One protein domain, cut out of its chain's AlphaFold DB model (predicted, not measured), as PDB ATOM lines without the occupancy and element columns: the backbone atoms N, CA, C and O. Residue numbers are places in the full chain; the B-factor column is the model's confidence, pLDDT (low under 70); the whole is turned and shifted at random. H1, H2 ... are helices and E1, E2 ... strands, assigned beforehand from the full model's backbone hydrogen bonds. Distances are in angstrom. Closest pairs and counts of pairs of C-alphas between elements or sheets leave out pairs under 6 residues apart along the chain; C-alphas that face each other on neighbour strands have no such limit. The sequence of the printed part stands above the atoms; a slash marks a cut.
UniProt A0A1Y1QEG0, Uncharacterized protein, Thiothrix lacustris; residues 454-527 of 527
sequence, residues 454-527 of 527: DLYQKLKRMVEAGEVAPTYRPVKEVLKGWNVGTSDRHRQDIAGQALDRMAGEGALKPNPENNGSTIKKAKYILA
ATOM      1  N   ASP A 454     -27.000 -17.188 -35.536       93.75
ATOM      2  CA  ASP A 454     -26.538 -16.171 -36.493       93.75
ATOM      3  C   ASP A 454     -27.572 -15.057 -36.713       93.75
ATOM      4  O   ASP A 454     -27.228 -13.873 -36.795       93.75
ATOM      5  N   LEU A 455     -28.857 -15.422 -36.797       94.00
ATOM      6  CA  LEU A 455     -29.953 -14.462 -36.923       94.00
ATOM      7  C   LEU A 455     -30.151 -13.679 -35.625       94.00
ATOM      8  O   LEU A 455     -30.414 -12.477 -35.681       94.00
ATOM      9  N   TYR A 456     -29.946 -14.317 -34.472       97.38
ATOM     10  CA  TYR A 456     -29.901 -13.631 -33.183       97.38
ATOM     11  C   TYR A 456     -28.758 -12.604 -33.122       97.38
ATOM     12  O   TYR A 456     -29.013 -11.433 -32.842       97.38
ATOM     13  N   GLN A 457     -27.523 -12.981 -33.471       96.44
ATOM     14  CA  GLN A 457     -26.369 -12.070 -33.474       96.44
ATOM     15  C   GLN A 457     -26.516 -10.940 -34.500       96.44
ATOM     16  O   GLN A 457     -26.033  -9.823 -34.299       96.44
ATOM     17  N   LYS A 458     -27.186 -11.205 -35.626       96.69
ATOM     18  CA  LYS A 458     -27.543 -10.171 -36.600       96.69
ATOM     19  C   LYS A 458     -28.571  -9.196 -36.025       96.69
ATOM     20  O   LYS A 458     -28.374  -7.991 -36.131       96.69
ATOM     21  N   LEU A 459     -29.631  -9.703 -35.392       96.56
ATOM     22  CA  LEU A 459     -30.670  -8.881 -34.767       96.56
ATOM     23  C   LEU A 459     -30.095  -8.023 -33.638       96.56
ATOM     24  O   LEU A 459     -30.393  -6.836 -33.568       96.56
ATOM     25  N   LYS A 460     -29.231  -8.606 -32.800       96.31
ATOM     26  CA  LYS A 460     -28.539  -7.912 -31.710       96.31
ATOM     27  C   LYS A 460     -27.747  -6.711 -32.222       96.31
ATOM     28  O   LYS A 460     -27.958  -5.607 -31.737       96.31
ATOM     29  N   ARG A 461     -26.939  -6.895 -33.272       95.56
ATOM     30  CA  ARG A 461     -26.178  -5.801 -33.900       95.56
ATOM     31  C   ARG A 461     -27.071  -4.681 -34.433       95.56
ATOM     32  O   ARG A 461     -26.734  -3.519 -34.259       95.56
ATOM     33  N   MET A 462     -28.209  -5.012 -35.046       96.31
ATOM     34  CA  MET A 462     -29.159  -4.002 -35.534       96.31
ATOM     35  C   MET A 462     -29.813  -3.217 -34.387       96.31
ATOM     36  O   MET A 462     -30.067  -2.021 -34.518       96.31
ATOM     37  N   VAL A 463     -30.083  -3.877 -33.258       95.06
ATOM     38  CA  VAL A 463     -30.621  -3.225 -32.056       95.06
ATOM     39  C   VAL A 463     -29.564  -2.324 -31.412       95.06
ATOM     40  O   VAL A 463     -29.854  -1.164 -31.141       95.06
ATOM     41  N   GLU A 464     -28.331  -2.808 -31.240       92.00
ATOM     42  CA  GLU A 464     -27.199  -2.039 -30.693       92.00
ATOM     43  C   GLU A 464     -26.819  -0.838 -31.572       92.00
ATOM     44  O   GLU A 464     -26.492   0.229 -31.056       92.00
ATOM     45  N   ALA A 465     -26.926  -0.977 -32.898       91.19
ATOM     46  CA  ALA A 465     -26.724   0.111 -33.855       91.19
ATOM     47  C   ALA A 465     -27.888   1.125 -33.891       91.19
ATOM     48  O   ALA A 465     -27.795   2.141 -34.581       91.19
ATOM     49  N   GLY A 466     -28.991   0.866 -33.178       90.50
ATOM     50  CA  GLY A 466     -30.180   1.722 -33.166       90.50
ATOM     51  C   GLY A 466     -31.045   1.637 -34.429       90.50
ATOM     52  O   GLY A 466     -31.993   2.409 -34.568       90.50
ATOM     53  N   GLU A 467     -30.767   0.697 -35.336       92.44
ATOM     54  CA  GLU A 467     -31.554   0.464 -36.557       92.44
ATOM     55  C   GLU A 467     -32.923  -0.158 -36.244       92.44
ATOM     56  O   GLU A 467     -33.895   0.042 -36.974       92.44
ATOM     57  N   VAL A 468     -33.013  -0.910 -35.141       94.31
ATOM     58  CA  VAL A 468     -34.237  -1.580 -34.686       94.31
ATOM     59  C   VAL A 468     -34.496  -1.219 -33.229       94.31
ATOM     60  O   VAL A 468     -33.706  -1.533 -32.344       94.31
ATOM     61  N   ALA A 469     -35.641  -0.591 -32.951       91.88
ATOM     62  CA  ALA A 469     -36.008  -0.268 -31.576       91.88
ATOM     63  C   ALA A 469     -36.279  -1.553 -30.755       91.88
ATOM     64  O   ALA A 469     -36.956  -2.453 -31.264       91.88
ATOM     65  N   PRO A 470     -35.845  -1.630 -29.476       91.81
ATOM     66  CA  PRO A 470     -35.937  -2.827 -28.628       91.81
ATOM     67  C   PRO A 470     -37.364  -3.075 -28.096       91.81
ATOM     68  O   PRO A 470     -37.634  -3.102 -26.895       91.81
ATOM     69  N   THR A 471     -38.321  -3.229 -29.011       91.19
ATOM     70  CA  THR A 471     -39.736  -3.503 -28.732       91.19
ATOM     71  C   THR A 471     -40.260  -4.623 -29.626       91.19
ATOM     72  O   THR A 471     -39.722  -4.883 -30.700       91.19
ATOM     73  N   TYR A 472     -41.343  -5.280 -29.200       89.50
ATOM     74  CA  TYR A 472     -41.900  -6.436 -29.911       89.50
ATOM     75  C   TYR A 472     -42.234  -6.148 -31.378       89.50
ATOM     76  O   TYR A 472     -41.951  -6.971 -32.238       89.50
ATOM     77  N   ARG A 473     -42.835  -4.993 -31.693       90.69
ATOM     78  CA  ARG A 473     -43.331  -4.715 -33.051       90.69
ATOM     79  C   ARG A 473     -42.198  -4.544 -34.086       90.69
ATOM     80  O   ARG A 473     -42.228  -5.277 -35.067       90.69
ATOM     81  N   PRO A 474     -41.187  -3.678 -33.884       93.19
ATOM     82  CA  PRO A 474     -40.030  -3.569 -34.779       93.19
ATOM     83  C   PRO A 474     -39.262  -4.883 -34.943       93.19
ATOM     84  O   PRO A 474     -38.944  -5.261 -36.065       93.19
ATOM     85  N   VAL A 475     -39.035  -5.626 -33.854       94.81
ATOM     86  CA  VAL A 475     -38.350  -6.928 -33.922       94.81
ATOM     87  C   VAL A 475     -39.168  -7.945 -34.725       94.81
ATOM     88  O   VAL A 475     -38.619  -8.641 -35.576       94.81
ATOM     89  N   LYS A 476     -40.493  -7.998 -34.535       95.38
ATOM     90  CA  LYS A 476     -41.379  -8.868 -35.327       95.38
ATOM     91  C   LYS A 476     -41.336  -8.550 -36.822       95.38
ATOM     92  O   LYS A 476     -41.349  -9.485 -37.619       95.38
ATOM     93  N   GLU A 477     -41.280  -7.275 -37.209       93.94
ATOM     94  CA  GLU A 477     -41.166  -6.885 -38.624       93.94
ATOM     95  C   GLU A 477     -39.836  -7.352 -39.237       93.94
ATOM     96  O   GLU A 477     -39.823  -7.852 -40.361       93.94
ATOM     97  N   VAL A 478     -38.734  -7.298 -38.479       95.88
ATOM     98  CA  VAL A 478     -37.433  -7.839 -38.916       95.88
ATOM     99  C   VAL A 478     -37.496  -9.358 -39.095       95.88
ATOM    100  O   VAL A 478     -37.095  -9.872 -40.139       95.88
ATOM    101  N   LEU A 479     -38.068 -10.080 -38.125       95.38
ATOM    102  CA  LEU A 479     -38.245 -11.537 -38.209       95.38
ATOM    103  C   LEU A 479     -39.133 -11.938 -39.393       95.38
ATOM    104  O   LEU A 479     -38.832 -12.895 -40.104       95.38
ATOM    105  N   LYS A 480     -40.197 -11.172 -39.651       94.62
ATOM    106  CA  LYS A 480     -41.061 -11.349 -40.822       94.62
ATOM    107  C   LYS A 480     -40.290 -11.121 -42.125       94.62
ATOM    108  O   LYS A 480     -40.427 -11.921 -43.044       94.62
ATOM    109  N   GLY A 481     -39.442 -10.093 -42.189       91.69
ATOM    110  CA  GLY A 481     -38.563  -9.828 -43.335       91.69
ATOM    111  C   GLY A 481     -37.519 -10.922 -43.589       91.69
ATOM    112  O   GLY A 481     -37.079 -11.103 -44.721       91.69
ATOM    113  N   TRP A 482     -37.146 -11.691 -42.565       95.31
ATOM    114  CA  TRP A 482     -36.244 -12.845 -42.691       95.31
ATOM    115  C   TRP A 482     -36.963 -14.170 -42.957       95.31
ATOM    116  O   TRP A 482     -36.304 -15.205 -43.059       95.31
ATOM    117  N   ASN A 483     -38.290 -14.134 -43.084       93.62
ATOM    118  CA  ASN A 483     -39.151 -15.307 -43.169       93.62
ATOM    119  C   ASN A 483     -38.968 -16.280 -41.988       93.62
ATOM    120  O   ASN A 483     -38.967 -17.496 -42.160       93.62
ATOM    121  N   VAL A 484     -38.775 -15.726 -40.786       91.62
ATOM    122  CA  VAL A 484     -38.627 -16.481 -39.540       91.62
ATOM    123  C   VAL A 484     -39.974 -16.585 -38.828       91.62
ATOM    124  O   VAL A 484     -40.698 -15.595 -38.674       91.62
ATOM    125  N   GLY A 485     -40.289 -17.790 -38.355       90.06
ATOM    126  CA  GLY A 485     -41.506 -18.102 -37.609       90.06
ATOM    127  C   GLY A 485     -42.716 -18.411 -38.498       90.06
ATOM    128  O   GLY A 485     -43.014 -17.716 -39.466       90.06
ATOM    129  N   THR A 486     -43.457 -19.446 -38.114       87.19
ATOM    130  CA  THR A 486     -44.614 -19.994 -38.850       87.19
ATOM    131  C   THR A 486     -45.910 -19.200 -38.654       87.19
ATOM    132  O   THR A 486     -46.847 -19.315 -39.436       87.19
ATOM    133  N   SER A 487     -45.994 -18.357 -37.621       89.25
ATOM    134  CA  SER A 487     -47.180 -17.550 -37.315       89.25
ATOM    135  C   SER A 487     -46.815 -16.222 -36.645       89.25
ATOM    136  O   SER A 487     -45.686 -16.018 -36.197       89.25
ATOM    137  N   ASP A 488     -47.775 -15.296 -36.563       86.94
ATOM    138  CA  ASP A 488     -47.575 -14.013 -35.875       86.94
ATOM    139  C   ASP A 488     -47.290 -14.185 -34.372       86.94
ATOM    140  O   ASP A 488     -46.433 -13.492 -33.819       86.94
ATOM    141  N   ARG A 489     -47.948 -15.169 -33.743       86.69
ATOM    142  CA  ARG A 489     -47.702 -15.562 -32.352       86.69
ATOM    143  C   ARG A 489     -46.298 -16.139 -32.179       86.69
ATOM    144  O   ARG A 489     -45.565 -15.674 -31.318       86.69
ATOM    145  N   HIS A 490     -45.881 -17.050 -33.060       91.94
ATOM    146  CA  HIS A 490     -44.531 -17.622 -33.027       91.94
ATOM    147  C   HIS A 490     -43.450 -16.536 -33.180       91.94
ATOM    148  O   HIS A 490     -42.487 -16.506 -32.420       91.94
ATOM    149  N   ARG A 491     -43.638 -15.562 -34.084       93.88
ATOM    150  CA  ARG A 491     -42.734 -14.401 -34.201       93.88
ATOM    151  C   ARG A 491     -42.712 -13.524 -32.953       93.88
ATOM    152  O   ARG A 491     -41.674 -12.953 -32.636       93.88
ATOM    153  N   GLN A 492     -43.838 -13.385 -32.261       93.25
ATOM    154  CA  GLN A 492     -43.908 -12.639 -31.008       93.25
ATOM    155  C   GLN A 492     -43.155 -13.345 -29.878       93.25
ATOM    156  O   GLN A 492     -42.447 -12.673 -29.127       93.25
ATOM    157  N   ASP A 493     -43.254 -14.671 -29.805       91.69
ATOM    158  CA  ASP A 493     -42.520 -15.483 -28.835       91.69
ATOM    159  C   ASP A 493     -41.007 -15.415 -29.103       91.69
ATOM    160  O   ASP A 493     -40.239 -15.126 -28.186       91.69
ATOM    161  N   ILE A 494     -40.581 -15.549 -30.368       95.12
ATOM    162  CA  ILE A 494     -39.172 -15.387 -30.778       95.12
ATOM    163  C   ILE A 494     -38.664 -13.976 -30.450       95.12
ATOM    164  O   ILE A 494     -37.582 -13.822 -29.887       95.12
ATOM    165  N   ALA A 495     -39.443 -12.934 -30.761       95.31
ATOM    166  CA  ALA A 495     -39.077 -11.554 -30.447       95.31
ATOM    167  C   ALA A 495     -38.919 -11.328 -28.934       95.31
ATOM    168  O   ALA A 495     -37.999 -10.630 -28.515       95.31
ATOM    169  N   GLY A 496     -39.788 -11.933 -28.116       93.38
ATOM    170  CA  GLY A 496     -39.687 -11.886 -26.657       93.38
ATOM    171  C   GLY A 496     -38.418 -12.553 -26.145       93.38
ATOM    172  O   GLY A 496     -37.653 -11.924 -25.423       93.38
ATOM    173  N   GLN A 497     -38.155 -13.783 -26.591       94.81
ATOM    174  CA  GLN A 497     -36.963 -14.540 -26.204       94.81
ATOM    175  C   GLN A 497     -35.669 -13.829 -26.618       94.81
ATOM    176  O   GLN A 497     -34.725 -13.770 -25.835       94.81
ATOM    177  N   ALA A 498     -35.626 -13.244 -27.819       95.19
ATOM    178  CA  ALA A 498     -34.465 -12.495 -28.291       95.19
ATOM    179  C   ALA A 498     -34.203 -11.242 -27.439       95.19
ATOM    180  O   ALA A 498     -33.061 -10.994 -27.062       95.19
ATOM    181  N   LEU A 499     -35.244 -10.474 -27.097       94.94
ATOM    182  CA  LEU A 499     -35.114  -9.285 -26.246       94.94
ATOM    183  C   LEU A 499     -34.721  -9.642 -24.806       94.94
ATOM    184  O   LEU A 499     -33.867  -8.976 -24.224       94.94
ATOM    185  N   ASP A 500     -35.295 -10.710 -24.248       93.69
ATOM    186  CA  ASP A 500     -34.956 -11.193 -22.907       93.69
ATOM    187  C   ASP A 500     -33.501 -11.703 -22.857       93.69
ATOM    188  O   ASP A 500     -32.775 -11.411 -21.905       93.69
ATOM    189  N   ARG A 501     -33.034 -12.385 -23.915       95.81
ATOM    190  CA  ARG A 501     -31.634 -12.815 -24.051       95.81
ATOM    191  C   ARG A 501     -30.678 -11.625 -24.167       95.81
ATOM    192  O   ARG A 501     -29.674 -11.600 -23.462       95.81
ATOM    193  N   MET A 502     -31.004 -10.608 -24.970       95.75
ATOM    194  CA  MET A 502     -30.192  -9.384 -25.073       95.75
ATOM    195  C   MET A 502     -30.107  -8.625 -23.744       95.75
ATOM    196  O   MET A 502     -29.060  -8.063 -23.426       95.75
ATOM    197  N   ALA A 503     -31.181  -8.627 -22.950       91.69
ATOM    198  CA  ALA A 503     -31.162  -8.069 -21.603       91.69
ATOM    199  C   ALA A 503     -30.273  -8.889 -20.651       91.69
ATOM    200  O   ALA A 503     -29.491  -8.315 -19.898       91.69
ATOM    201  N   GLY A 504     -30.338 -10.225 -20.721       89.38
ATOM    202  CA  GLY A 504     -29.456 -11.117 -19.959       89.38
ATOM    203  C   GLY A 504     -27.973 -10.989 -20.333       89.38
ATOM    204  O   GLY A 504     -27.108 -11.125 -19.474       89.38
ATOM    205  N   GLU A 505     -27.679 -10.670 -21.595       93.19
ATOM    206  CA  GLU A 505     -26.328 -10.394 -22.103       93.19
ATOM    207  C   GLU A 505     -25.861  -8.945 -21.851       93.19
ATOM    208  O   GLU A 505     -24.748  -8.587 -22.233       93.19
ATOM    209  N   GLY A 506     -26.690  -8.103 -21.222       89.94
ATOM    210  CA  GLY A 506     -26.352  -6.719 -20.875       89.94
ATOM    211  C   GLY A 506     -26.422  -5.711 -22.027       89.94
ATOM    212  O   GLY A 506     -26.037  -4.564 -21.834       89.94
ATOM    213  N   ALA A 507     -26.927  -6.095 -23.204       87.94
ATOM    214  CA  ALA A 507     -27.127  -5.181 -24.337       87.94
ATOM    215  C   ALA A 507     -28.366  -4.280 -24.161       87.94
ATOM    216  O   ALA A 507     -28.460  -3.199 -24.743       87.94
ATOM    217  N   LEU A 508     -29.323  -4.716 -23.338       94.06
ATOM    218  CA  LEU A 508     -30.534  -3.974 -22.999       94.06
ATOM    219  C   LEU A 508     -30.687  -3.856 -21.482       94.06
ATOM    220  O   LEU A 508     -30.387  -4.795 -20.748       94.06
ATOM    221  N   LYS A 509     -31.243  -2.737 -21.012       90.19
ATOM    222  CA  LYS A 509     -31.654  -2.552 -19.613       90.19
ATOM    223  C   LYS A 509     -33.170  -2.368 -19.498       90.19
ATOM    224  O   LYS A 509     -33.800  -1.863 -20.435       90.19
ATOM    225  N   PRO A 510     -33.789  -2.775 -18.374       85.25
ATOM    226  CA  PRO A 510     -35.202  -2.516 -18.128       85.25
ATOM    227  C   PRO A 510     -35.498  -1.022 -18.226       85.25
ATOM    228  O   PRO A 510     -34.753  -0.198 -17.696       85.25
ATOM    229  N   ASN A 511     -36.586  -0.665 -18.904       85.00
ATOM    230  CA  ASN A 511     -37.000   0.726 -18.988       85.00
ATOM    231  C   ASN A 511     -37.564   1.184 -17.626       85.00
ATOM    232  O   ASN A 511     -38.624   0.684 -17.239       85.00
ATOM    233  N   PRO A 512     -36.931   2.139 -16.915       77.88
ATOM    234  CA  PRO A 512     -37.421   2.608 -15.615       77.88
ATOM    235  C   PRO A 512     -38.789   3.297 -15.717       77.88
ATOM    236  O   PRO A 512     -39.517   3.382 -14.732       77.88
ATOM    237  N   GLU A 513     -39.171   3.761 -16.909       77.06
ATOM    238  CA  GLU A 513     -40.477   4.371 -17.154       77.06
ATOM    239  C   GLU A 513     -41.596   3.350 -17.398       77.06
ATOM    240  O   GLU A 513     -42.768   3.727 -17.471       77.06
ATOM    241  N   ASN A 514     -41.262   2.066 -17.552       76.75
ATOM    242  CA  ASN A 514     -42.239   0.993 -17.669       76.75
ATOM    243  C   ASN A 514     -42.583   0.447 -16.275       76.75
ATOM    244  O   ASN A 514     -42.105  -0.603 -15.856       76.75
ATOM    245  N   ASN A 515     -43.423   1.183 -15.551       63.94
ATOM    246  CA  ASN A 515     -43.848   0.887 -14.179       63.94
ATOM    247  C   ASN A 515     -44.982  -0.158 -14.070       63.94
ATOM    248  O   ASN A 515     -45.602  -0.282 -13.017       63.94
ATOM    249  N   GLY A 516     -45.307  -0.870 -15.154       61.31
ATOM    250  CA  GLY A 516     -46.339  -1.916 -15.176       61.31
ATOM    251  C   GLY A 516     -47.791  -1.435 -15.032       61.31
ATOM    252  O   GLY A 516     -48.699  -2.219 -15.287       61.31
ATOM    253  N   SER A 517     -48.043  -0.165 -14.686       52.31
ATOM    254  CA  SER A 517     -49.393   0.352 -14.398       52.31
ATOM    255  C   SER A 517     -50.067   1.055 -15.580       52.31
ATOM    256  O   SER A 517     -51.267   1.312 -15.545       52.31
ATOM    257  N   THR A 518     -49.320   1.380 -16.638       51.06
ATOM    258  CA  THR A 518     -49.840   2.087 -17.819       51.06
ATOM    259  C   THR A 518     -49.182   1.556 -19.089       51.06
ATOM    260  O   THR A 518     -48.061   1.916 -19.441       51.06
ATOM    261  N   ILE A 519     -49.892   0.669 -19.786       53.47
ATOM    262  CA  ILE A 519     -49.463   0.035 -21.037       53.47
ATOM    263  C   ILE A 519     -49.339   1.112 -22.121       53.47
ATOM    264  O   ILE A 519     -50.348   1.527 -22.686       53.47
ATOM    265  N   LYS A 520     -48.112   1.587 -22.387       58.12
ATOM    266  CA  LYS A 520     -47.722   2.306 -23.624       58.12
ATOM    267  C   LYS A 520     -46.209   2.513 -23.811       58.12
ATOM    268  O   LYS A 520     -45.820   3.122 -24.804       58.12
ATOM    269  N   LYS A 521     -45.348   2.030 -22.905       70.38
ATOM    270  CA  LYS A 521     -43.887   2.221 -22.985       70.38
ATOM    271  C   LYS A 521     -43.145   0.899 -23.213       70.38
ATOM    272  O   LYS A 521     -43.629  -0.167 -22.848       70.38
ATOM    273  N   ALA A 522     -41.988   0.979 -23.871       80.12
ATOM    274  CA  ALA A 522     -41.137  -0.166 -24.202       80.12
ATOM    275  C   ALA A 522     -40.648  -0.899 -22.941       80.12
ATOM    276  O   ALA A 522     -40.277  -0.239 -21.974       80.12
ATOM    277  N   LYS A 523     -40.602  -2.241 -22.974       81.94
ATOM    278  CA  LYS A 523     -40.089  -3.082 -21.872       81.94
ATOM    279  C   LYS A 523     -38.599  -2.844 -21.607       81.94
ATOM    280  O   LYS A 523     -38.186  -2.774 -20.452       81.94
ATOM    281  N   TYR A 524     -37.831  -2.672 -22.676       87.56
ATOM    282  CA  TYR A 524     -36.386  -2.506 -22.647       87.56
ATOM    283  C   TYR A 524     -35.966  -1.209 -23.340       87.56
ATOM    284  O   TYR A 524     -36.655  -0.722 -24.236       87.56
ATOM    285  N   ILE A 525     -34.827  -0.671 -22.918       87.69
ATOM    286  CA  ILE A 525     -34.073   0.386 -23.598       87.69
ATOM    287  C   ILE A 525     -32.630  -0.093 -23.785       87.69
ATOM    288  O   ILE A 525     -32.196  -1.014 -23.090       87.69
ATOM    289  N   LEU A 526     -31.894   0.509 -24.720       86.50
ATOM    290  CA  LEU A 526     -30.466   0.221 -24.894       86.50
ATOM    291  C   LEU A 526     -29.704   0.507 -23.589       86.50
ATOM    292  O   LEU A 526     -30.006   1.496 -22.905       86.50
ATOM    293  N   ALA A 527     -28.817  -0.421 -23.215       78.06
ATOM    294  CA  ALA A 527     -28.082  -0.396 -21.948       78.06
ATOM    295  C   ALA A 527     -27.155   0.817 -21.819       78.06
ATOM    296  O   ALA A 527     -26.564   1.242 -22.833       78.06
TER     297      ALA A 527
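This is residues 454 to 527 of the 527 residues of an uncharacterized protein of Thiothrix lacustris (UniProt A0A1Y1QEG0). Three helices at steep tilts, their centres in a triangle, make a small body, and a tiny hairpin, E1 and E2, packs by residues 499 to 503 of H3. The hairpin's long loop, residues 511 to 523, reaches away from the helices. The printed part has 74 residues, with named elements in the order H1 H2 H3 E1 E2, the two strands antiparallel; it is mostly helix and compact, radius of gyration of the C-alphas 12.0 A, spans 33 by 23 by 19 A.

H1, residues 454 to 464, is close to but not clearly touching H3, residues 488 to 504; their closest C-alphas, Tyr 456 and Ala 498, are 6.8 A apart. H2, residues 472 to 481, touches residues 491 to 496 of H3 alone, at a steep tilt of 65 degrees, opposite ways; the closest C-alphas, Lys 476 and Arg 491, are 5.8 A apart. Every O i to N i+4 pair in H1, H2 and H3 is within hydrogen-bond range. In the hairpin of E1, residues 508 to 510, and E2, residues 524 to 526, N 509 and O 525 are 2.9 A apart, within hydrogen-bond range.

H1 starts at C-alpha 454 (-26.538, -16.171, -36.493) and is 15.3 A long, H2 14.2 A, H3 24.3 A. E2 ends at C-alpha 526 (-30.466, 0.221, -24.894).

The printed part has no cut. The E1 to E2 link is long, and its residues 515 to 520 have pLDDT under 70.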